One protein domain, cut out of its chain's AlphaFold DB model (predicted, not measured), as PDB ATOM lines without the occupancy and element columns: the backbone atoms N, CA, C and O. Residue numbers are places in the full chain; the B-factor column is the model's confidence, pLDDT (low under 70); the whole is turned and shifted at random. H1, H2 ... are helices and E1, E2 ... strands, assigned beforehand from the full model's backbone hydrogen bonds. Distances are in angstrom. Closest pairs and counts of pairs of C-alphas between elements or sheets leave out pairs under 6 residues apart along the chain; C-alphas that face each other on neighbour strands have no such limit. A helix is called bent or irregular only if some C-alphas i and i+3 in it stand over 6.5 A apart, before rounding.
ATOM      1  N   SER A 502      16.578  13.656-223.485       86.00
ATOM      2  CA  SER A 502      15.838  13.410-224.710       86.00
ATOM      3  C   SER A 502      14.338  13.514-224.451       86.00
ATOM      4  O   SER A 502      13.828  12.834-223.562       86.00
ATOM      5  N   LEU A 503      13.618  14.269-225.284       85.81
ATOM      6  CA  LEU A 503      12.151  14.220-225.296       85.81
ATOM      7  C   LEU A 503      11.642  12.912-225.922       85.81
ATOM      8  O   LEU A 503      10.653  12.344-225.468       85.81
ATOM      9  N   PHE A 504      12.376  12.379-226.907       93.00
ATOM     10  CA  PHE A 504      12.010  11.170-227.651       93.00
ATOM     11  C   PHE A 504      13.088  10.078-227.564       93.00
ATOM     12  O   PHE A 504      13.708   9.739-228.572       93.00
ATOM     13  N   PRO A 505      13.346   9.501-226.370       92.38
ATOM     14  CA  PRO A 505      14.279   8.377-226.234       92.38
ATOM     15  C   PRO A 505      13.726   7.084-226.859       92.38
ATOM     16  O   PRO A 505      14.486   6.159-227.156       92.38
ATOM     17  N   ASN A 506      12.406   7.046-227.068       95.44
ATOM     18  CA  ASN A 506      11.650   5.930-227.614       95.44
ATOM     19  C   ASN A 506      11.057   6.289-228.976       95.44
ATOM     20  O   ASN A 506      10.727   7.446-229.230       95.44
ATOM     21  N   ALA A 507      10.840   5.262-229.793       97.31
ATOM     22  CA  ALA A 507      10.080   5.344-231.034       97.31
ATOM     23  C   ALA A 507       8.604   5.655-230.741       97.31
ATOM     24  O   ALA A 507       8.007   6.564-231.315       97.31
ATOM     25  N   ILE A 508       8.044   4.917-229.778       97.06
ATOM     26  CA  ILE A 508       6.691   5.107-229.259       97.06
ATOM     27  C   ILE A 508       6.771   5.024-227.735       97.06
ATOM     28  O   ILE A 508       7.184   4.000-227.189       97.06
ATOM     29  N   GLY A 509       6.399   6.098-227.042       95.06
ATOM     30  CA  GLY A 509       6.404   6.167-225.582       95.06
ATOM     31  C   GLY A 509       5.052   6.588-225.021       95.06
ATOM     32  O   GLY A 509       4.713   7.768-225.071       95.06
ATOM     33  N   ALA A 510       4.308   5.648-224.442       93.00
ATOM     34  CA  ALA A 510       3.054   5.922-223.746       93.00
ATOM     35  C   ALA A 510       3.258   5.938-222.224       93.00
ATOM     36  O   ALA A 510       3.660   4.931-221.647       93.00
ATOM     37  N   SER A 511       2.974   7.037-221.523       90.00
ATOM     38  CA  SER A 511       3.150   7.056-220.060       90.00
ATOM     39  C   SER A 511       2.108   6.207-219.307       90.00
ATOM     40  O   SER A 511       2.380   5.791-218.182       90.00
ATOM     41  N   SER A 512       0.974   5.853-219.935       88.75
ATOM     42  CA  SER A 512      -0.028   4.903-219.422       88.75
ATOM     43  C   SER A 512      -0.147   3.625-220.261       88.75
ATOM     44  O   SER A 512       0.358   2.582-219.847       88.75
ATOM     45  N   THR A 513      -0.825   3.666-221.410       90.38
ATOM     46  CA  THR A 513      -1.141   2.477-222.217       90.38
ATOM     47  C   THR A 513      -0.847   2.682-223.694       90.38
ATOM     48  O   THR A 513      -1.098   3.747-224.259       90.38
ATOM     49  N   LEU A 514      -0.335   1.632-224.329       93.81
ATOM     50  CA  LEU A 514      -0.112   1.570-225.766       93.81
ATOM     51  C   LEU A 514      -0.766   0.311-226.329       93.81
ATOM     52  O   LEU A 514      -0.471  -0.803-225.899       93.81
ATOM     53  N   THR A 515      -1.628   0.490-227.321       94.31
ATOM     54  CA  THR A 515      -2.290  -0.618-228.011       94.31
ATOM     55  C   THR A 515      -1.999  -0.550-229.496       94.31
ATOM     56  O   THR A 515      -2.329   0.434-230.149       94.31
ATOM     57  N   ILE A 516      -1.435  -1.621-230.042       94.94
ATOM     58  CA  ILE A 516      -1.352  -1.877-231.477       94.94
ATOM     59  C   ILE A 516      -2.292  -3.045-231.748       94.94
ATOM     60  O   ILE A 516      -2.036  -4.162-231.302       94.94
ATOM     61  N   THR A 517      -3.419  -2.772-232.401       86.06
ATOM     62  CA  THR A 517      -4.541  -3.723-232.470       86.06
ATOM     63  C   THR A 517      -4.230  -4.929-233.372       86.06
ATOM     64  O   THR A 517      -4.650  -6.043-233.059       86.06
ATOM     65  N   GLY A 518      -3.426  -4.750-234.431       73.69
ATOM     66  CA  GLY A 518      -2.916  -5.829-235.290       73.69
ATOM     67  C   GLY A 518      -2.812  -5.449-236.773       73.69
ATOM     68  O   GLY A 518      -3.543  -4.597-237.265       73.69
ATOM     69  N   GLY A 519      -1.908  -6.100-237.502       79.12
ATOM     70  CA  GLY A 519      -1.577  -5.779-238.896       79.12
ATOM     71  C   GLY A 519      -0.094  -6.023-239.175       79.12
ATOM     72  O   GLY A 519       0.690  -6.214-238.243       79.12
ATOM     73  N   THR A 520       0.317  -6.018-240.444       85.31
ATOM     74  CA  THR A 520       1.692  -6.357-240.877       85.31
ATOM     75  C   THR A 520       2.684  -5.191-240.765       85.31
ATOM     76  O   THR A 520       3.590  -5.062-241.586       85.31
ATOM     77  N   GLY A 521       2.502  -4.314-239.774       91.75
ATOM     78  CA  GLY A 521       3.315  -3.109-239.611       91.75
ATOM     79  C   GLY A 521       4.715  -3.375-239.063       91.75
ATOM     80  O   GLY A 521       4.935  -4.349-238.334       91.75
ATOM     81  N   THR A 522       5.656  -2.492-239.396       95.50
ATOM     82  CA  THR A 522       7.025  -2.525-238.862       95.50
ATOM     83  C   THR A 522       7.333  -1.270-238.052       95.50
ATOM     84  O   THR A 522       7.168  -0.147-238.524       95.50
ATOM     85  N   ILE A 523       7.832  -1.484-236.835       97.81
ATOM     86  CA  ILE A 523       8.443  -0.463-235.991       97.81
ATOM     87  C   ILE A 523       9.943  -0.728-235.964       97.81
ATOM     88  O   ILE A 523      10.391  -1.753-235.442       97.81
ATOM     89  N   ASP A 524      10.722   0.181-236.526       97.75
ATOM     90  CA  ASP A 524      12.171   0.053-236.632       97.75
ATOM     91  C   ASP A 524      12.857   1.403-236.421       97.75
ATOM     92  O   ASP A 524      12.237   2.355-235.942       97.75
ATOM     93  N   SER A 525      14.158   1.481-236.689       97.31
ATOM     94  CA  SER A 525      14.900   2.727-236.542       97.31
ATOM     95  C   SER A 525      15.812   3.043-237.725       97.31
ATOM     96  O   SER A 525      16.062   2.217-238.598       97.31
ATOM     97  N   TYR A 526      16.316   4.266-237.760       95.88
ATOM     98  CA  TYR A 526      17.410   4.712-238.611       95.88
ATOM     99  C   TYR A 526      18.105   5.905-237.945       95.88
ATOM    100  O   TYR A 526      17.752   6.307-236.835       95.88
ATOM    101  N   ASN A 527      19.138   6.449-238.576       91.38
ATOM    102  CA  ASN A 527      19.793   7.666-238.113       91.38
ATOM    103  C   ASN A 527      19.927   8.655-239.273       91.38
ATOM    104  O   ASN A 527      20.714   8.417-240.196       91.38
ATOM    105  N   SER A 528      19.164   9.748-239.236       87.50
ATOM    106  CA  SER A 528      19.228  10.806-240.255       87.50
ATOM    107  C   SER A 528      20.560  11.565-240.234       87.50
ATOM    108  O   SER A 528      21.038  12.005-241.280       87.50
ATOM    109  N   ALA A 529      21.234  11.636-239.077       81.62
ATOM    110  CA  ALA A 529      22.501  12.353-238.917       81.62
ATOM    111  C   ALA A 529      23.664  11.737-239.717       81.62
ATOM    112  O   ALA A 529      24.698  12.379-239.890       81.62
ATOM    113  N   LEU A 530      23.503  10.508-240.227       81.12
ATOM    114  CA  LEU A 530      24.474   9.867-241.117       81.12
ATOM    115  C   LEU A 530      24.428  10.415-242.555       81.12
ATOM    116  O   LEU A 530      25.301  10.087-243.353       81.12
ATOM    117  N   GLY A 531      23.425  11.230-242.905       74.31
ATOM    118  CA  GLY A 531      23.264  11.795-244.250       74.31
ATOM    119  C   GLY A 531      22.844  10.777-245.320       74.31
ATOM    120  O   GLY A 531      22.886  11.079-246.509       74.31
ATOM    121  N   THR A 532      22.448   9.569-244.912       76.00
ATOM    122  CA  THR A 532      22.010   8.468-245.783       76.00
ATOM    123  C   THR A 532      20.517   8.194-245.619       76.00
ATOM    124  O   THR A 532      20.000   8.249-244.502       76.00
ATOM    125  N   SER A 533      19.826   7.824-246.701       84.88
ATOM    126  CA  SER A 533      18.381   7.547-246.674       84.88
ATOM    127  C   SER A 533      18.016   6.358-245.774       84.88
ATOM    128  O   SER A 533      18.814   5.433-245.600       84.88
ATOM    129  N   TYR A 534      16.782   6.343-245.253       91.19
ATOM    130  CA  TYR A 534      16.231   5.218-244.479       91.19
ATOM    131  C   TYR A 534      16.413   3.871-245.199       91.19
ATOM    132  O   TYR A 534      16.906   2.914-244.606       91.19
ATOM    133  N   ALA A 535      16.112   3.819-246.502       92.50
ATOM    134  CA  ALA A 535      16.182   2.594-247.301       92.50
ATOM    135  C   ALA A 535      17.573   1.930-247.279       92.50
ATOM    136  O   ALA A 535      17.671   0.708-247.287       92.50
ATOM    137  N   SER A 536      18.647   2.724-247.206       93.06
ATOM    138  CA  SER A 536      20.024   2.211-247.134       93.06
ATOM    139  C   SER A 536      20.404   1.625-245.767       93.06
ATOM    140  O   SER A 536      21.415   0.937-245.650       93.06
ATOM    141  N   GLN A 537      19.605   1.901-244.735       93.12
ATOM    142  CA  GLN A 537      19.866   1.497-243.355       93.12
ATOM    143  C   GLN A 537      19.077   0.249-242.940       93.12
ATOM    144  O   GLN A 537      19.380  -0.334-241.896       93.12
ATOM    145  N   ILE A 538      18.109  -0.199-243.746       93.38
ATOM    146  CA  ILE A 538      17.308  -1.401-243.476       93.38
ATOM    147  C   ILE A 538      18.226  -2.619-243.302       93.38
ATOM    148  O   ILE A 538      19.123  -2.865-244.105       93.38
ATOM    149  N   GLY A 539      18.010  -3.385-242.228       88.81
ATOM    150  CA  GLY A 539      18.807  -4.577-241.911       88.81
ATOM    151  C   GLY A 539      20.205  -4.301-241.339       88.81
ATOM    152  O   GLY A 539      20.892  -5.239-240.940       88.81
ATOM    153  N   THR A 540      20.630  -3.039-241.236       91.25
ATOM    154  CA  THR A 540      21.877  -2.661-240.551       91.25
ATOM    155  C   THR A 540      21.659  -2.508-239.042       91.25
ATOM    156  O   THR A 540      20.526  -2.495-238.559       91.25
ATOM    157  N   SER A 541      22.728  -2.341-238.256       87.19
ATOM    158  CA  SER A 541      22.617  -2.161-236.799       87.19
ATOM    159  C   SER A 541      21.789  -0.937-236.383       87.19
ATOM    160  O   SER A 541      21.187  -0.954-235.308       87.19
ATOM    161  N   THR A 542      21.712   0.110-237.216       89.38
ATOM    162  CA  THR A 542      20.895   1.303-236.928       89.38
ATOM    163  C   THR A 542      19.397   1.025-237.035       89.38
ATOM    164  O   THR A 542      18.616   1.809-236.506       89.38
ATOM    165  N   ASN A 543      18.991  -0.110-237.622       95.00
ATOM    166  CA  ASN A 543      17.592  -0.494-237.809       95.00
ATOM    167  C   ASN A 543      16.951  -1.240-236.633       95.00
ATOM    168  O   ASN A 543      15.746  -1.456-236.640       95.00
ATOM    169  N   TYR A 544      17.727  -1.573-235.593       95.69
ATOM    170  CA  TYR A 544      17.278  -2.401-234.461       95.69
ATOM    171  C   TYR A 544      17.333  -1.693-233.097       95.69
ATOM    172  O   TYR A 544      17.599  -2.327-232.067       95.69
ATOM    173  N   SER A 545      17.140  -0.373-233.095       95.06
ATOM    174  CA  SER A 545      17.256   0.503-231.919       95.06
ATOM    175  C   SER A 545      15.939   1.172-231.513       95.06
ATOM    176  O   SER A 545      15.942   1.976-230.575       95.06
ATOM    177  N   ALA A 546      14.826   0.851-232.179       96.88
ATOM    178  CA  ALA A 546      13.511   1.352-231.800       96.88
ATOM    179  C   ALA A 546      13.137   0.874-230.394       96.88
ATOM    180  O   ALA A 546      13.379  -0.276-230.036       96.88
ATOM    181  N   VAL A 547      12.531   1.741-229.589       96.75
ATOM    182  CA  VAL A 547      11.992   1.349-228.281       96.75
ATOM    183  C   VAL A 547      10.503   1.640-228.266       96.75
ATOM    184  O   VAL A 547      10.084   2.759-228.559       96.75
ATOM    185  N   VAL A 548       9.719   0.622-227.927       96.94
ATOM    186  CA  VAL A 548       8.272   0.696-227.735       96.94
ATOM    187  C   VAL A 548       8.006   0.557-226.240       96.94
ATOM    188  O   VAL A 548       8.181  -0.521-225.670       96.94
ATOM    189  N   ALA A 549       7.648   1.657-225.583       95.44
ATOM    190  CA  ALA A 549       7.548   1.731-224.130       95.44
ATOM    191  C   ALA A 549       6.144   2.135-223.668       95.44
ATOM    192  O   ALA A 549       5.552   3.057-224.233       95.44
ATOM    193  N   ALA A 550       5.634   1.483-222.616       93.12
ATOM    194  CA  ALA A 550       4.366   1.854-221.988       93.12
ATOM    195  C   ALA A 550       4.398   1.818-220.449       93.12
ATOM    196  O   ALA A 550       5.045   0.954-219.853       93.12
ATOM    197  N   GLY A 551       3.635   2.715-219.819       84.06
ATOM    198  CA  GLY A 551       3.286   2.682-218.396       84.06
ATOM    199  C   GLY A 551       4.418   3.051-217.445       84.06
ATOM    200  O   GLY A 551       4.691   2.317-216.500       84.06
ATOM    201  N   SER A 552       5.079   4.186-217.675       69.62
ATOM    202  CA  SER A 552       6.152   4.692-216.808       69.62
ATOM    203  C   SER A 552       5.683   5.155-215.417       69.62
ATOM    204  O   SER A 552       6.527   5.400-214.559       69.62
ATOM    205  N   ALA A 553       4.370   5.244-215.166       52.47
ATOM    206  CA  ALA A 553       3.788   5.548-213.857       52.47
ATOM    207  C   ALA A 553       2.760   4.481-213.439       52.47
ATOM    208  O   ALA A 553       1.924   4.076-214.246       52.47
ATOM    209  N   GLU A 554       2.842   4.045-212.175       51.34
ATOM    210  CA  GLU A 554       1.950   3.142-211.421       51.34
ATOM    211  C   GLU A 554       0.491   3.095-211.930       51.34
ATOM    212  O   GLU A 554      -0.413   3.740-211.400       51.34
ATOM    213  N   ALA A 555       0.218   2.284-212.952       52.00
ATOM    214  CA  ALA A 555      -1.144   1.940-213.341       52.00
ATOM    215  C   ALA A 555      -1.627   0.793-212.445       52.00
ATOM    216  O   ALA A 555      -1.677  -0.369-212.872       52.00
ATOM    217  N   ALA A 556      -1.928   1.120-211.186       50.53
ATOM    218  CA  ALA A 556      -2.512   0.189-210.230       50.53
ATOM    219  C   ALA A 556      -3.805  -0.416-210.815       50.53
ATOM    220  O   ALA A 556      -4.704   0.299-211.252       50.53
ATOM    221  N   GLY A 557      -3.887  -1.749-210.865       58.72
ATOM    222  CA  GLY A 557      -5.099  -2.485-211.253       58.72
ATOM    223  C   GLY A 557      -5.266  -2.827-212.739       58.72
ATOM    224  O   GLY A 557      -6.135  -3.626-213.069       58.72
ATOM    225  N   THR A 558      -4.434  -2.307-213.647       63.91
ATOM    226  CA  THR A 558      -4.422  -2.800-215.039       63.91
ATOM    227  C   THR A 558      -3.522  -4.045-215.119       63.91
ATOM    228  O   THR A 558      -2.522  -4.123-214.409       63.91
ATOM    229  N   THR A 559      -3.819  -5.026-215.977       74.25
ATOM    230  CA  THR A 559      -2.966  -6.221-216.180       74.25
ATOM    231  C   THR A 559      -2.019  -6.060-217.370       74.25
ATOM    232  O   THR A 559      -0.825  -6.304-217.224       74.25
ATOM    233  N   THR A 560      -2.484  -5.473-218.476       87.50
ATOM    234  CA  THR A 560      -1.699  -5.228-219.705       87.50
ATOM    235  C   THR A 560      -1.534  -3.730-219.971       87.50
ATOM    236  O   THR A 560      -2.522  -3.005-219.978       87.50
ATOM    237  N   LEU A 561      -0.301  -3.252-220.168       90.94
ATOM    238  CA  LEU A 561      -0.006  -1.844-220.507       90.94
ATOM    239  C   LEU A 561       0.350  -1.646-221.966       90.94
ATOM    240  O   LEU A 561       0.065  -0.593-222.528       90.94
ATOM    241  N   LEU A 562       0.990  -2.653-222.548       93.88
ATOM    242  CA  LEU A 562       1.393  -2.653-223.937       93.88
ATOM    243  C   LEU A 562       0.815  -3.876-224.620       93.88
ATOM    244  O   LEU A 562       1.128  -4.998-224.228       93.88
ATOM    245  N   THR A 563       0.010  -3.654-225.645       94.69
ATOM    246  CA  THR A 563      -0.476  -4.706-226.536       94.69
ATOM    247  C   THR A 563       0.173  -4.534-227.900       94.69
ATOM    248  O   THR A 563       0.038  -3.477-228.513       94.69
ATOM    249  N   ILE A 564       0.853  -5.571-228.380       94.50
ATOM    250  CA  ILE A 564       1.356  -5.672-229.751       94.50
ATOM    251  C   ILE A 564       0.552  -6.762-230.448       94.50
ATOM    252  O   ILE A 564       0.673  -7.937-230.106       94.50
ATOM    253  N   GLY A 565      -0.293  -6.369-231.396       92.81
ATOM    254  CA  GLY A 565      -1.160  -7.274-232.135       92.81
ATOM    255  C   GLY A 565      -0.410  -8.221-233.078       92.81
ATOM    256  O   GLY A 565       0.801  -8.134-233.284       92.81
ATOM    257  N   ASN A 566      -1.159  -9.151-233.670       92.56
ATOM    258  CA  ASN A 566      -0.628 -10.122-234.627       92.56
ATOM    259  C   ASN A 566      -0.016  -9.433-235.857       92.56
ATOM    260  O   ASN A 566      -0.554  -8.444-236.351       92.56
ATOM    261  N   GLY A 567       1.081  -9.995-236.370       90.38
ATOM    262  CA  GLY A 567       1.760  -9.550-237.592       90.38
ATOM    263  C   GLY A 567       2.690  -8.346-237.428       90.38
ATOM    264  O   GLY A 567       3.458  -8.063-238.344       90.38
ATOM    265  N   THR A 568       2.667  -7.659-236.283       94.38
ATOM    266  CA  THR A 568       3.527  -6.493-236.045       94.38
ATOM    267  C   THR A 568       4.964  -6.920-235.751       94.38
ATOM    268  O   THR A 568       5.211  -7.798-234.919       94.38
ATOM    269  N   THR A 569       5.920  -6.271-236.414       95.25
ATOM    270  CA  THR A 569       7.357  -6.476-236.201       95.25
ATOM    271  C   THR A 569       7.969  -5.278-235.488       95.25
ATOM    272  O   THR A 569       7.858  -4.153-235.958       95.25
ATOM    273  N   VAL A 570       8.667  -5.523-234.381       96.62
ATOM    274  CA  VAL A 570       9.495  -4.540-233.676       96.62
ATOM    275  C   VAL A 570      10.965  -4.913-233.852       96.62
ATOM    276  O   VAL A 570      11.463  -5.864-233.243       96.62
ATOM    277  N   ASN A 571      11.681  -4.148-234.671       96.88
ATOM    278  CA  ASN A 571      13.135  -4.213-234.778       96.88
ATOM    279  C   ASN A 571      13.734  -3.315-233.688       96.88
ATOM    280  O   ASN A 571      14.022  -2.136-233.901       96.88
ATOM    281  N   GLY A 572      13.869  -3.845-232.474       96.00
ATOM    282  CA  GLY A 572      14.166  -3.006-231.324       96.00
ATOM    283  C   GLY A 572      13.902  -3.655-229.977       96.00
ATOM    284  O   GLY A 572      14.279  -4.804-229.754       96.00
ATOM    285  N   TYR A 573      13.308  -2.881-229.074       96.25
ATOM    286  CA  TYR A 573      13.013  -3.238-227.694       96.25
ATOM    287  C   TYR A 573      11.565  -2.925-227.347       96.25
ATOM    288  O   TYR A 573      10.981  -1.952-227.824       96.25
ATOM    289  N   VAL A 574      11.030  -3.720-226.434       96.00
ATOM    290  CA  VAL A 574       9.721  -3.515-225.831       96.00
ATOM    291  C   VAL A 574       9.903  -3.358-224.325       96.00
ATOM    292  O   VAL A 574      10.607  -4.152-223.707       96.00
ATOM    293  N   SER A 575       9.299  -2.332-223.724       93.88
ATOM    294  CA  SER A 575       9.482  -2.038-222.299       93.88
ATOM    295  C   SER A 575       8.179  -1.677-221.591       93.88
ATOM    296  O   SER A 575       7.468  -0.762-222.001       93.88
ATOM    297  N   THR A 576       7.883  -2.365-220.489       92.69
ATOM    298  CA  THR A 576       6.750  -2.062-219.588       92.69
ATOM    299  C   THR A 576       7.104  -2.462-218.162       92.69
ATOM    300  O   THR A 576       7.807  -3.462-218.019       92.69
ATOM    301  N   PRO A 577       6.616  -1.784-217.107       89.50
ATOM    302  CA  PRO A 577       6.889  -2.221-215.744       89.50
ATOM    303  C   PRO A 577       6.308  -3.617-215.482       89.50
ATOM    304  O   PRO A 577       5.346  -4.051-216.125       89.50
ATOM    305  N   SER A 578       6.873  -4.306-214.497       84.50
ATOM    306  CA  SER A 578       6.295  -5.514-213.904       84.50
ATOM    307  C   SER A 578       5.321  -5.160-212.777       84.50
ATOM    308  O   SER A 578       5.488  -4.137-212.116       84.50
ATOM    309  N   SER A 579       4.324  -6.010-212.511       78.94
ATOM    310  CA  SER A 579       3.512  -5.871-211.293       78.94
ATOM    311  C   SER A 579       4.258  -6.419-210.073       78.94
ATOM    312  O   SER A 579       5.126  -7.282-210.199       78.94
ATOM    313  N   SER A 580       3.864  -5.995-208.870       74.62
ATOM    314  CA  SER A 580       4.355  -6.589-207.616       74.62
ATOM    315  C   SER A 580       4.003  -8.078-207.481       74.62
ATOM    316  O   SER A 580       4.743  -8.833-206.859       74.62
ATOM    317  N   THR A 581       2.901  -8.516-208.100       76.44
ATOM    318  CA  THR A 581       2.445  -9.917-208.129       76.44
ATOM    319  C   THR A 581       3.138 -10.776-209.189       76.44
ATOM    320  O   THR A 581       3.065 -11.998-209.121       76.44
ATOM    321  N   SER A 582       3.811 -10.159-210.163       75.81
ATOM    322  CA  SER A 582       4.588 -10.837-211.204       75.81
ATOM    323  C   SER A 582       5.860 -10.037-211.505       75.81
ATOM    324  O   SER A 582       6.002  -9.451-212.581       75.81
ATOM    325  N   PRO A 583       6.812  -9.980-210.552       75.06
ATOM    326  CA  PRO A 583       7.957  -9.071-210.627       75.06
ATOM    327  C   PRO A 583       8.912  -9.405-211.779       75.06
ATOM    328  O   PRO A 583       9.724  -8.571-212.169       75.06
ATOM    329  N   PHE A 584       8.829 -10.611-212.345       79.19
ATOM    330  CA  PHE A 584       9.708 -11.077-213.419       79.19
ATOM    331  C   PHE A 584       9.107 -10.939-214.820       79.19
ATOM    332  O   PHE A 584       9.842 -11.105-215.790       79.19
ATOM    333  N   ALA A 585       7.817 -10.607-214.946       80.56
ATOM    334  CA  ALA A 585       7.160 -10.477-216.242       80.56
ATOM    335  C   ALA A 585       6.820  -9.006-216.543       80.56
ATOM    336  O   ALA A 585       6.133  -8.365-215.741       80.56
ATOM    337  N   PRO A 586       7.267  -8.454-217.686       87.88
ATOM    338  CA  PRO A 586       6.780  -7.160-218.143       87.88
ATOM    339  C   PRO A 586       5.282  -7.267-218.472       87.88
ATOM    340  O   PRO A 586       4.810  -8.297-218.958       87.88
ATOM    341  N   ARG A 587       4.514  -6.209-218.201       90.25
ATOM    342  CA  ARG A 587       3.062  -6.139-218.449       90.25
ATOM    343  C   ARG A 587       2.721  -5.906-219.925       90.25
ATOM    344  O   ARG A 587       2.006  -4.965-220.288       90.25
ATOM    345  N   THR A 588       3.241  -6.782-220.770       91.38
ATOM    346  CA  THR A 588       3.113  -6.760-222.225       91.38
ATOM    347  C   THR A 588       2.242  -7.928-222.694       91.38
ATOM    348  O   THR A 588       2.358  -9.037-222.179       91.38
ATOM    349  N   SER A 589       1.393  -7.705-223.694       92.88
ATOM    350  CA  SER A 589       0.665  -8.746-224.418       92.88
ATOM    351  C   SER A 589       1.135  -8.748-225.867       92.88
ATOM    352  O   SER A 589       1.064  -7.724-226.544       92.88
ATOM    353  N   LEU A 590       1.658  -9.885-226.322       93.38
ATOM    354  CA  LEU A 590       2.167 -10.066-227.677       93.38
ATOM    355  C   LEU A 590       1.258 -11.049-228.416       93.38
ATOM    356  O   LEU A 590       0.960 -12.128-227.901       93.38
ATOM    357  N   GLY A 591       0.821 -10.670-229.615       92.06
ATOM    358  CA  GLY A 591       0.104 -11.547-230.528       92.06
ATOM    359  C   GLY A 591       0.939 -12.770-230.918       92.06
ATOM    360  O   GLY A 591       2.168 -12.736-230.885       92.06
ATOM    361  N   SER A 592       0.280 -13.852-231.330       90.94
ATOM    362  CA  SER A 592       0.923 -15.129-231.671       90.94
ATOM    363  C   SER A 592       1.927 -15.032-232.823       90.94
ATOM    364  O   SER A 592       2.852 -15.835-232.885       90.94
ATOM    365  N   SER A 593       1.759 -14.058-233.721       91.44
ATOM    366  CA  SER A 593       2.688 -13.771-234.825       91.44
ATOM    367  C   SER A 593       3.447 -12.450-234.668       91.44
ATOM    368  O   SER A 593       4.077 -11.990-235.620       91.44
ATOM    369  N   ALA A 594       3.394 -11.817-233.490       93.38
ATOM    370  CA  ALA A 594       4.209 -10.641-233.213       93.38
ATOM    371  C   ALA A 594       5.698 -11.021-233.176       93.38
ATOM    372  O   ALA A 594       6.079 -12.103-232.715       93.38
ATOM    373  N   THR A 595       6.545 -10.118-233.665       94.81
ATOM    374  CA  THR A 595       8.000 -10.306-233.707       94.81
ATOM    375  C   THR A 595       8.687  -9.178-232.949       94.81
ATOM    376  O   THR A 595       8.376  -8.013-233.176       94.81
ATOM    377  N   VAL A 596       9.645  -9.504-232.079       95.62
ATOM    378  CA  VAL A 596      10.518  -8.523-231.409       95.62
ATOM    379  C   VAL A 596      11.949  -9.014-231.545       95.62
ATOM    380  O   VAL A 596      12.274 -10.082-231.030       95.62
ATOM    381  N   LYS A 597      12.793  -8.278-232.274       95.00
ATOM    382  CA  LYS A 597      14.101  -8.795-232.692       95.00
ATOM    383  C   LYS A 597      15.193  -7.741-232.841       95.00
ATOM    384  O   LYS A 597      14.954  -6.540-232.915       95.00
ATOM    385  N   SER A 598      16.406  -8.258-232.943       92.62
ATOM    386  CA  SER A 598      17.650  -7.600-233.315       92.62
ATOM    387  C   SER A 598      18.175  -8.109-234.656       92.62
ATOM    388  O   SER A 598      17.637  -9.067-235.211       92.62
ATOM    389  N   ALA A 599      19.290  -7.539-235.119       89.88
ATOM    390  CA  ALA A 599      20.036  -8.056-236.266       89.88
ATOM    391  C   ALA A 599      20.535  -9.504-236.072       89.88
ATOM    392  O   ALA A 599      20.776 -10.202-237.050       89.88
ATOM    393  N   THR A 600      20.700  -9.958-234.824       90.38
ATOM    394  CA  THR A 600      21.273 -11.271-234.477       90.38
ATOM    395  C   THR A 600      20.285 -12.195-233.769       90.38
ATOM    396  O   THR A 600      20.690 -13.224-233.230       90.38
ATOM    397  N   SER A 601      19.003 -11.830-233.703       90.38
ATOM    398  CA  SER A 601      18.009 -12.658-233.020       90.38
ATOM    399  C   SER A 601      17.764 -13.950-233.802       90.38
ATOM    400  O   SER A 601      17.792 -13.937-235.037       90.38
ATOM    401  N   PRO A 602      17.512 -15.072-233.111       81.75
ATOM    402  CA  PRO A 602      17.182 -16.322-233.777       81.75
ATOM    403  C   PRO A 602      15.863 -16.189-234.552       81.75
ATOM    404  O   PRO A 602      14.992 -15.397-234.199       81.75
ATOM    405  N   VAL A 603      15.691 -17.005-235.594       78.44
ATOM    406  CA  VAL A 603      14.446 -17.042-236.387       78.44
ATOM    407  C   VAL A 603      13.245 -17.579-235.595       78.44
ATOM    408  O   VAL A 603      12.102 -17.357-235.985       78.44
ATOM    409  N   SER A 604      13.501 -18.294-234.494       80.75
ATOM    410  CA  SER A 604      12.500 -18.821-233.566       80.75
ATOM    411  C   SER A 604      13.076 -18.892-232.142       80.75
ATOM    412  O   SER A 604      14.214 -19.350-231.996       80.75
ATOM    413  N   PRO A 605      12.314 -18.520-231.094       84.44
ATOM    414  CA  PRO A 605      10.972 -17.918-231.146       84.44
ATOM    415  C   PRO A 605      10.986 -16.523-231.798       84.44
ATOM    416  O   PRO A 605      12.020 -15.867-231.835       84.44
ATOM    417  N   THR A 606       9.839 -16.060-232.312       89.19
ATOM    418  CA  THR A 606       9.717 -14.743-232.983       89.19
ATOM    419  C   THR A 606       9.962 -13.558-232.043       89.19
ATOM    420  O   THR A 606      10.191 -12.435-232.490       89.19
ATOM    421  N   VAL A 607       9.921 -13.800-230.733       93.25
ATOM    422  CA  VAL A 607      10.192 -12.818-229.684       93.25
ATOM    423  C   VAL A 607      11.516 -13.156-229.018       93.25
ATOM    424  O   VAL A 607      11.635 -14.148-228.297       93.25
ATOM    425  N   ASP A 608      12.504 -12.293-229.219       93.69
ATOM    426  CA  ASP A 608      13.759 -12.323-228.486       93.69
ATOM    427  C   ASP A 608      13.551 -11.741-227.080       93.69
ATOM    428  O   ASP A 608      13.356 -10.537-226.901       93.69
ATOM    429  N   LEU A 609      13.603 -12.597-226.058       90.31
ATOM    430  CA  LEU A 609      13.381 -12.189-224.667       90.31
ATOM    431  C   LEU A 609      14.428 -11.186-224.158       90.31
ATOM    432  O   LEU A 609      14.130 -10.425-223.241       90.31
ATOM    433  N   THR A 610      15.621 -11.123-224.762       91.19
ATOM    434  CA  THR A 610      16.645 -10.118-224.407       91.19
ATOM    435  C   THR A 610      16.258  -8.703-224.841       91.19
ATOM    436  O   THR A 610      16.867  -7.721-224.414       91.19
ATOM    437  N   ARG A 611      15.221  -8.586-225.678       93.25
ATOM    438  CA  ARG A 611      14.643  -7.327-226.145       93.25
ATOM    439  C   ARG A 611      13.421  -6.886-225.345       93.25
ATOM    440  O   ARG A 611      12.847  -5.843-225.656       93.25
ATOM    441  N   LEU A 612      13.052  -7.626-224.299       92.88
ATOM    442  CA  LEU A 612      11.999  -7.244-223.361       92.88
ATOM    443  C   LEU A 612      12.608  -6.632-222.093       92.88
ATOM    444  O   LEU A 612      13.450  -7.240-221.434       92.88
ATOM    445  N   SER A 613      12.161  -5.431-221.730       91.19
ATOM    446  CA  SER A 613      12.614  -4.693-220.548       91.19
ATOM    447  C   SER A 613      11.470  -4.423-219.569       91.19
ATOM    448  O   SER A 613      10.301  -4.325-219.943       91.19
ATOM    449  N   ARG A 614      11.834  -4.290-218.288       88.38
ATOM    450  CA  ARG A 614      10.925  -3.949-217.179       88.38
ATOM    451  C   ARG A 614      11.031  -2.490-216.730       88.38
ATOM    452  O   ARG A 614      10.370  -2.094-215.778       88.38
ATOM    453  N   SER A 615      11.876  -1.704-217.389       85.00
ATOM    454  CA  SER A 615      12.231  -0.349-216.966       85.00
ATOM    455  C   SER A 615      11.927   0.641-218.088       85.00
ATOM    456  O   SER A 615      12.845   1.094-218.775       85.00
ATOM    457  N   PRO A 616      10.645   0.929-218.375       89.00
ATOM    458  CA  PRO A 616      10.306   1.933-219.369       89.00
ATOM    459  C   PRO A 616      10.626   3.318-218.829       89.00
ATOM    460  O   PRO A 616      10.240   3.678-217.720       89.00
ATOM    461  N   TYR A 617      11.281   4.116-219.659       88.06
ATOM    462  CA  TYR A 617      11.455   5.536-219.422       88.06
ATOM    463  C   TYR A 617      10.696   6.290-220.507       88.06
ATOM    464  O   TYR A 617      11.116   6.299-221.661       88.06
ATOM    465  N   VAL A 618       9.552   6.875-220.155       88.88
ATOM    466  CA  VAL A 618       8.762   7.731-221.051       88.88
ATOM    467  C   VAL A 618       8.763   9.135-220.449       88.88
ATOM    468  O   VAL A 618       8.047   9.351-219.468       88.88
ATOM    469  N   PRO A 619       9.586  10.061-220.976       83.19
ATOM    470  CA  PRO A 619       9.655  11.427-220.479       83.19
ATOM    471  C   PRO A 619       8.300  12.125-220.554       83.19
ATOM    472  O   PRO A 619       7.632  12.074-221.584       83.19
ATOM    473  N   GLN A 620       7.905  12.781-219.467       80.94
ATOM    474  CA  GLN A 620       6.745  13.670-219.405       80.94
ATOM    475  C   GLN A 620       7.226  14.971-218.768       80.94
ATOM    476  O   GLN A 620       7.175  15.154-217.553       80.94
ATOM    477  N   PHE A 621       7.809  15.823-219.598       77.00
ATOM    478  CA  PHE A 621       8.269  17.143-219.200       77.00
ATOM    479  C   PHE A 621       7.144  18.156-219.319       77.00
ATOM    480  O   PHE A 621       6.282  18.049-220.200       77.00
ATOM    481  N   SER A 622       7.178  19.147-218.437       68.75
ATOM    482  CA  SER A 622       6.234  20.253-218.464       68.75
ATOM    483  C   SER A 622       6.327  20.994-219.793       68.75
ATOM    484  O   SER A 622       7.408  21.371-220.260       68.75
ATOM    485  N   THR A 771      -2.631  14.447-222.385       77.44
ATOM    486  CA  THR A 771      -3.770  13.608-222.797       77.44
ATOM    487  C   THR A 771      -4.317  12.777-221.626       77.44
ATOM    488  O   THR A 771      -3.652  12.555-220.611       77.44
ATOM    489  N   THR A 772      -5.568  12.318-221.711       74.19
ATOM    490  CA  THR A 772      -6.193  11.563-220.608       74.19
ATOM    491  C   THR A 772      -5.950  10.062-220.752       74.19
ATOM    492  O   THR A 772      -5.527   9.568-221.793       74.19
ATOM    493  N   ALA A 773      -6.254   9.290-219.706       65.81
ATOM    494  CA  ALA A 773      -6.215   7.829-219.796       65.81
ATOM    495  C   ALA A 773      -7.277   7.253-220.765       65.81
ATOM    496  O   ALA A 773      -7.146   6.117-221.220       65.81
ATOM    497  N   THR A 774      -8.314   8.031-221.102       73.12
ATOM    498  CA  THR A 774      -9.397   7.622-222.011       73.12
ATOM    499  C   THR A 774      -9.130   8.085-223.443       73.12
ATOM    500  O   THR A 774      -9.209   7.273-224.369       73.12
ATOM    501  N   LEU A 775      -8.771   9.361-223.607       76.62
ATOM    502  CA  LEU A 775      -8.494  10.032-224.880       76.62
ATOM    503  C   LEU A 775      -6.980  10.213-225.036       76.62
ATOM    504  O   LEU A 775      -6.385  10.978-224.279       76.62
ATOM    505  N   GLY A 776      -6.385   9.495-225.992       86.44
ATOM    506  CA  GLY A 776      -4.950   9.506-226.287       86.44
ATOM    507  C   GLY A 776      -4.638  10.001-227.700       86.44
ATOM    508  O   GLY A 776      -5.402  10.776-228.278       86.44
ATOM    509  N   VAL A 777      -3.512   9.531-228.236       92.69
ATOM    510  CA  VAL A 777      -3.126   9.685-229.643       92.69
ATOM    511  C   VAL A 777      -3.504   8.441-230.428       92.69
ATOM    512  O   VAL A 777      -2.931   7.378-230.209       92.69
ATOM    513  N   ASP A 778      -4.444   8.589-231.357       93.50
ATOM    514  CA  ASP A 778      -4.887   7.514-232.236       93.50
ATOM    515  C   ASP A 778      -4.257   7.665-233.630       93.50
ATOM    516  O   ASP A 778      -4.516   8.620-234.361       93.50
ATOM    517  N   ILE A 779      -3.441   6.699-234.028       95.06
ATOM    518  CA  ILE A 779      -2.902   6.589-235.382       95.06
ATOM    519  C   ILE A 779      -3.814   5.644-236.172       95.06
ATOM    520  O   ILE A 779      -4.094   4.515-235.741       95.06
ATOM    521  N   ARG A 780      -4.360   6.123-237.294       92.50
ATOM    522  CA  ARG A 780      -5.253   5.327-238.150       92.50
ATOM    523  C   ARG A 780      -4.462   4.415-239.088       92.50
ATOM    524  O   ARG A 780      -3.240   4.486-239.181       92.50
ATOM    525  N   THR A 781      -5.184   3.503-239.726       90.81
ATOM    526  CA  THR A 781      -4.645   2.527-240.679       90.81
ATOM    527  C   THR A 781      -3.950   3.224-241.854       90.81
ATOM    528  O   THR A 781      -4.385   4.294-242.268       90.81
ATOM    529  N   GLY A 782      -2.877   2.631-242.382       90.00
ATOM    530  CA  GLY A 782      -2.133   3.142-243.537       90.00
ATOM    531  C   GLY A 782      -1.136   4.273-243.256       90.00
ATOM    532  O   GLY A 782      -0.319   4.581-244.122       90.00
ATOM    533  N   VAL A 783      -1.143   4.879-242.063       93.69
ATOM    534  CA  VAL A 783      -0.232   5.989-241.733       93.69
ATOM    535  C   VAL A 783       1.205   5.480-241.590       93.69
ATOM    536  O   VAL A 783       1.471   4.550-240.828       93.69
ATOM    537  N   THR A 784       2.140   6.129-242.288       95.12
ATOM    538  CA  THR A 784       3.586   5.876-242.172       95.12
ATOM    539  C   THR A 784       4.273   7.065-241.512       95.12
ATOM    540  O   THR A 784       4.104   8.200-241.957       95.12
ATOM    541  N   ILE A 785       5.058   6.811-240.464       97.06
ATOM    542  CA  ILE A 785       5.719   7.848-239.663       97.06
ATOM    543  C   ILE A 785       7.229   7.652-239.694       97.06
ATOM    544  O   ILE A 785       7.729   6.587-239.357       97.06
ATOM    545  N   TYR A 786       7.958   8.710-240.013       97.62
ATOM    546  CA  TYR A 786       9.389   8.845-239.794       97.62
ATOM    547  C   TYR A 786       9.583   9.820-238.632       97.62
ATOM    548  O   TYR A 786       9.339  11.014-238.771       97.62
ATOM    549  N   GLY A 787       9.985   9.317-237.468       96.81
ATOM    550  CA  GLY A 787      10.127  10.123-236.258       96.81
ATOM    551  C   GLY A 787       9.685   9.390-234.998       96.81
ATOM    552  O   GLY A 787      10.019   8.222-234.816       96.81
ATOM    553  N   ALA A 788       8.982  10.071-234.094       97.69
ATOM    554  CA  ALA A 788       8.642   9.521-232.782       97.69
ATOM    555  C   ALA A 788       7.330  10.076-232.217       97.69
ATOM    556  O   ALA A 788       6.930  11.203-232.509       97.69
ATOM    557  N   ILE A 789       6.683   9.289-231.354       96.44
ATOM    558  CA  ILE A 789       5.460   9.690-230.648       96.44
ATOM    559  C   ILE A 789       5.656   9.500-229.146       96.44
ATOM    560  O   ILE A 789       6.044   8.421-228.691       96.44
ATOM    561  N   SER A 790       5.318  10.521-228.361       94.00
ATOM    562  CA  SER A 790       5.186  10.405-226.913       94.00
ATOM    563  C   SER A 790       3.889  11.039-226.423       94.00
ATOM    564  O   SER A 790       3.583  12.189-226.721       94.00
ATOM    565  N   ALA A 791       3.098  10.277-225.673       91.12
ATOM    566  CA  ALA A 791       1.821  10.725-225.127       91.12
ATOM    567  C   ALA A 791       1.475   9.928-223.868       91.12
ATOM    568  O   ALA A 791       2.219   9.032-223.470       91.12
ATOM    569  N   ARG A 792       0.326  10.203-223.246       87.62
ATOM    570  CA  ARG A 792      -0.147   9.379-222.131       87.62
ATOM    571  C   ARG A 792      -0.673   8.034-222.614       87.62
ATOM    572  O   ARG A 792      -0.160   6.996-222.210       87.62
ATOM    573  N   LYS A 793      -1.628   8.059-223.541       89.12
ATOM    574  CA  LYS A 793      -2.176   6.874-224.209       89.12
ATOM    575  C   LYS A 793      -1.926   6.956-225.710       89.12
ATOM    576  O   LYS A 793      -2.094   8.026-226.290       89.12
ATOM    577  N   ILE A 794      -1.571   5.836-226.332       93.50
ATOM    578  CA  ILE A 794      -1.375   5.738-227.783       93.50
ATOM    579  C   ILE A 794      -2.118   4.506-228.315       93.50
ATOM    580  O   ILE A 794      -2.018   3.421-227.741       93.50
ATOM    581  N   THR A 795      -2.839   4.657-229.424       94.06
ATOM    582  CA  THR A 795      -3.529   3.559-230.109       94.06
ATOM    583  C   THR A 795      -3.144   3.545-231.581       94.06
ATOM    584  O   THR A 795      -3.305   4.544-232.269       94.06
ATOM    585  N   PHE A 796      -2.709   2.401-232.097       95.38
ATOM    586  CA  PHE A 796      -2.674   2.133-233.531       95.38
ATOM    587  C   PHE A 796      -3.905   1.303-233.897       95.38
ATOM    588  O   PHE A 796      -4.135   0.215-233.350       95.38
ATOM    589  N   SER A 797      -4.726   1.848-234.798       89.62
ATOM    590  CA  SER A 797      -6.043   1.288-235.139       89.62
ATOM    591  C   SER A 797      -5.937  -0.063-235.850       89.62
ATOM    592  O   SER A 797      -6.793  -0.921-235.656       89.62
ATOM    593  N   SER A 798      -4.872  -0.265-236.628       84.31
ATOM    594  CA  SER A 798      -4.543  -1.542-237.257       84.31
ATOM    595  C   SER A 798      -3.034  -1.781-237.167       84.31
ATOM    596  O   SER A 798      -2.559  -2.269-236.138       84.31
ATOM    597  N   GLU A 799      -2.270  -1.411-238.193       88.00
ATOM    598  CA  GLU A 799      -0.814  -1.539-238.199       88.00
ATOM    599  C   GLU A 799      -0.088  -0.339-237.574       88.00
ATOM    600  O   GLU A 799      -0.622   0.765-237.481       88.00
ATOM    601  N   ALA A 800       1.162  -0.570-237.171       92.06
ATOM    602  CA  ALA A 800       2.104   0.475-236.796       92.06
ATOM    603  C   ALA A 800       3.282   0.469-237.779       92.06
ATOM    604  O   ALA A 800       4.114  -0.436-237.724       92.06
ATOM    605  N   ASN A 801       3.334   1.466-238.668       94.81
ATOM    606  CA  ASN A 801       4.459   1.722-239.572       94.81
ATOM    607  C   ASN A 801       5.215   2.954-239.074       94.81
ATOM    608  O   ASN A 801       4.848   4.089-239.388       94.81
ATOM    609  N   LEU A 802       6.229   2.732-238.238       97.19
ATOM    610  CA  LEU A 802       6.995   3.814-237.628       97.19
ATOM    611  C   LEU A 802       8.496   3.543-237.713       97.19
ATOM    612  O   LEU A 802       9.005   2.565-237.170       97.19
ATOM    613  N   HIS A 803       9.196   4.477-238.338       97.62
ATOM    614  CA  HIS A 803      10.633   4.477-238.552       97.62
ATOM    615  C   HIS A 803      11.264   5.520-237.634       97.62
ATOM    616  O   HIS A 803      11.183   6.726-237.871       97.62
ATOM    617  N   TYR A 804      11.865   5.060-236.543       98.00
ATOM    618  CA  TYR A 804      12.410   5.923-235.506       98.00
ATOM    619  C   TYR A 804      13.760   6.511-235.887       98.00
ATOM    620  O   TYR A 804      14.748   5.788-236.011       98.00
ATOM    621  N   ASP A 805      13.829   7.833-235.991       96.00
ATOM    622  CA  ASP A 805      15.104   8.516-236.155       96.00
ATOM    623  C   ASP A 805      15.831   8.651-234.810       96.00
ATOM    624  O   ASP A 805      15.458   9.428-233.931       96.00
ATOM    625  N   THR A 806      16.915   7.899-234.653       93.06
ATOM    626  CA  THR A 806      17.750   7.904-233.445       93.06
ATOM    627  C   THR A 806      18.447   9.241-233.188       93.06
ATOM    628  O   THR A 806      18.835   9.493-232.045       93.06
ATOM    629  N   ALA A 807      18.554  10.128-234.187       88.88
ATOM    630  CA  ALA A 807      19.055  11.486-233.983       88.88
ATOM    631  C   ALA A 807      18.154  12.307-233.035       88.88
ATOM    632  O   ALA A 807      18.644  13.175-232.310       88.88
ATOM    633  N   LEU A 808      16.863  11.956-232.932       91.19
ATOM    634  CA  LEU A 808      15.897  12.591-232.025       91.19
ATOM    635  C   LEU A 808      16.254  12.447-230.539       91.19
ATOM    636  O   LEU A 808      15.765  13.225-229.721       91.19
ATOM    637  N   ARG A 809      17.145  11.510-230.177       87.06
ATOM    638  CA  ARG A 809      17.661  11.365-228.801       87.06
ATOM    639  C   ARG A 809      18.456  12.570-228.317       87.06
ATOM    640  O   ARG A 809      18.656  12.738-227.117       87.06
ATOM    641  N   TYR A 810      18.943  13.372-229.253       80.69
ATOM    642  CA  TYR A 810      19.816  14.507-228.983       80.69
ATOM    643  C   TYR A 810      19.215  15.823-229.478       80.69
ATOM    644  O   TYR A 810      19.834  16.873-229.304       80.69
ATOM    645  N   ALA A 811      18.024  15.767-230.078       77.94
ATOM    646  CA  ALA A 811      17.303  16.934-230.544       77.94
ATOM    647  C   ALA A 811      16.708  17.713-229.364       77.94
ATOM    648  O   ALA A 811      16.202  17.143-228.389       77.94
ATOM    649  N   THR A 812      16.767  19.035-229.473       70.25
ATOM    650  CA  THR A 812      16.128  19.962-228.543       70.25
ATOM    651  C   THR A 812      14.903  20.557-229.217       70.25
ATOM    652  O   THR A 812      14.928  20.881-230.403       70.25
ATOM    653  N   PHE A 813      13.821  20.673-228.457       72.31
ATOM    654  CA  PHE A 813      12.549  21.200-228.936       72.31
ATOM    655  C   PHE A 813      12.166  22.397-228.072       72.31
ATOM    656  O   PHE A 813      12.370  22.365-226.856       72.31
ATOM    657  N   GLY A 814      11.663  23.467-228.687       60.59
ATOM    658  CA  GLY A 814      11.195  24.631-227.943       60.59
ATOM    659  C   GLY A 814       9.909  24.336-227.165       60.59
ATOM    660  O   GLY A 814       9.246  23.318-227.361       60.59
ATOM    661  N   GLY A 815       9.581  25.211-226.209       58.25
ATOM    662  CA  GLY A 815       8.357  25.129-225.395       58.25
ATOM    663  C   GLY A 815       8.214  23.877-224.517       58.25
ATOM    664  O   GLY A 815       7.131  23.615-224.001       58.25
ATOM    665  N   VAL A 816       9.298  23.127-224.298       61.56
ATOM    666  CA  VAL A 816       9.373  22.034-223.322       61.56
ATOM    667  C   VAL A 816      10.614  22.233-222.461       61.56
ATOM    668  O   VAL A 816      11.715  22.408-222.982       61.56
ATOM    669  N   ASP A 817      10.452  22.207-221.138       59.44
ATOM    670  CA  ASP A 817      11.589  22.300-220.217       59.44
ATOM    671  C   ASP A 817      12.257  20.929-220.088       59.44
ATOM    672  O   ASP A 817      11.809  20.071-219.329       59.44
ATOM    673  N   GLN A 818      13.283  20.694-220.907       68.50
ATOM    674  CA  GLN A 818      14.065  19.462-220.884       68.50
ATOM    675  C   GLN A 818      15.117  19.545-219.766       68.50
ATOM    676  O   GLN A 818      16.130  20.235-219.946       68.50
ATOM    677  N   PRO A 819      14.949  18.818-218.642       73.19
ATOM    678  CA  PRO A 819      15.989  18.739-217.631       73.19
ATOM    679  C   PRO A 819      17.217  18.032-218.205       73.19
ATOM    680  O   PRO A 819      17.177  17.382-219.242       73.19
ATOM    681  N   TYR A 820      18.326  18.111-217.503       79.88
ATOM    682  CA  TYR A 820      19.490  17.277-217.696       79.88
ATOM    683  C   TYR A 820      19.294  15.870-217.142       79.88
ATOM    684  O   TYR A 820      18.680  15.661-216.095       79.88
ATOM    685  N   THR A 821      19.887  14.907-217.834       83.00
ATOM    686  CA  THR A 821      19.917  13.503-217.445       83.00
ATOM    687  C   THR A 821      21.333  12.952-217.512       83.00
ATOM    688  O   THR A 821      22.185  13.434-218.267       83.00
ATOM    689  N   VAL A 822      21.571  11.904-216.731       86.75
ATOM    690  CA  VAL A 822      22.775  11.087-216.835       86.75
ATOM    691  C   VAL A 822      22.647  10.201-218.071       86.75
ATOM    692  O   VAL A 822      21.693   9.440-218.214       86.75
ATOM    693  N   THR A 823      23.615  10.298-218.979       79.00
ATOM    694  CA  THR A 823      23.625   9.476-220.208       79.00
ATOM    695  C   THR A 823      24.186   8.085-219.969       79.00
ATOM    696  O   THR A 823      23.767   7.113-220.591       79.00
ATOM    697  N   GLN A 824      25.145   8.002-219.058       84.38
ATOM    698  CA  GLN A 824      25.759   6.779-218.585       84.38
ATOM    699  C   GLN A 824      26.436   7.068-217.254       84.38
ATOM    700  O   GLN A 824      26.754   8.210-216.930       84.38
TER     701      GLN A 824
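Overview. This is residues 502 to 622 and 771 to 824 of the 837 residues of an uncharacterized protein of Lacunisphaera limnophila (UniProt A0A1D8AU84). The chain is wound in stacked turns, a solenoid of parallel strands with three walls. One wall stacks E9, residues 794 to 796 of E10, residues 514 to 516 of E1, E4 and E7; the next stacks residues 784 to 786 of E10, E11, E2, residues 569 to 571 of E5 and E8; the third stacks residues 789 to 791 of E10, residues 508 to 510 of E1, E3 and residues 572 to 575 of E5. The stretch after the cut, from E9 to E11, adds its turns on the E1 side of the stack, away from E7 and E8, and the small helices H1 and H2 lie outside the turns. The printed part has 175 residues, 72 of them, under half, in named elements, in the order E1 E2 H1 E3 E4 E5 E6 E7 E8 E9 E10 E11 H2 E12. It is mostly strand and compact, with a radius of gyration of the C-alphas of 15.4 A and spans of 46 by 43 by 35 A.

Along the chain. E1, residues 508 to 516, begins with C-alpha 508 at (6.691, 5.107, -229.259), bends by 135 degrees at residue 511 and measures 10.9 A from first to last C-alpha. E10, residues 784 to 796, is the longest strand; it begins with C-alpha 784 at (3.586, 5.876, -242.172), bends by 144 degrees at residue 789 and measures 11.3 A. E5, residues 569 to 575, measures 14.7 A, E3, residues 546 to 550, 13.4 A, E11, residues 801 to 805, 13.1 A, and E2, residues 522 to 526, 12.7 A. The shorter strands are E4, residues 562 to 564, E6, residues 582 to 586, E7, residues 588 to 590, E8, residues 595 to 597, E9, residues 777 to 779, and E12, residues 820 to 822. H1 is residues 534 to 537 and H2 residues 806 to 809. E12, residues 820 to 822, ends with C-alpha 822 at (22.775, 11.087, -216.835).

Arrangement. The neighbour strands are parallel, and their pairs close a ring E1, E3, E5, E2, E11, E10 and back to E1. Pairing is staggered along the bent strands. E10 and E1 have N 509 and O 789 at 2.9 A and, past both bends, N 796 and O 515 at 2.8 A, within hydrogen-bond range. On one side of E1 lie E3, with N 510 and O 549 at 2.9 A, and E4, with N 516 and O 563 at 2.8 A; E10 lies on the other side. E7 is the next neighbour of E4, with N 564 and O 589 at 2.8 A. E5 has E3 on one side, with N 548 and O 573 at 2.9 A, and E2 on the same side, with N 523 and O 569 at 2.8 A; E8 lies on the other side, with N 570 and O 595 at 2.8 A. E2 and E11 have N 526 and O 804 at 2.8 A, E11 and E10 have N 803 and O 785 at 2.8 A, and E9 and E10 have N 779 and O 795 at 2.8 A. A short parallel pairing joins residues 574 to 575 of E5 with residues 612 to 613. E6 runs on into E7 at 49 degrees across a break of 1 residue; E6 and E12 pair with no named strand. H1 is on the sheet, outside the ring, at a height of 9.0 A, and lies only just over E2, with 3 of its C-alphas there; the closest C-alphas are those of Tyr 526 and Tyr 534, 6.0 A apart. H2 is on the sheet too, its closest C-alpha to E2 being Thr 806, 6.1 A from that of Tyr 526. H1 and H2 are too short for an O i to N i+4 pair; each has its 1 O i to N i+3 pair within range.

Size, cuts and confidence. The two C-alphas farthest apart are those of Gly 531 and Thr 581, at 47.0 A. Residues 623 to 770 are not printed, and C-alphas 622 and 771 are 12.8 A apart across the cut. The link E3 to E4, 11 residues, is long; residues 598 to 622 hold no named element. The mean pLDDT of the printed part is 87.0, and it is under 70 at residues 552 to 558, 622, 773 and 814 to 818.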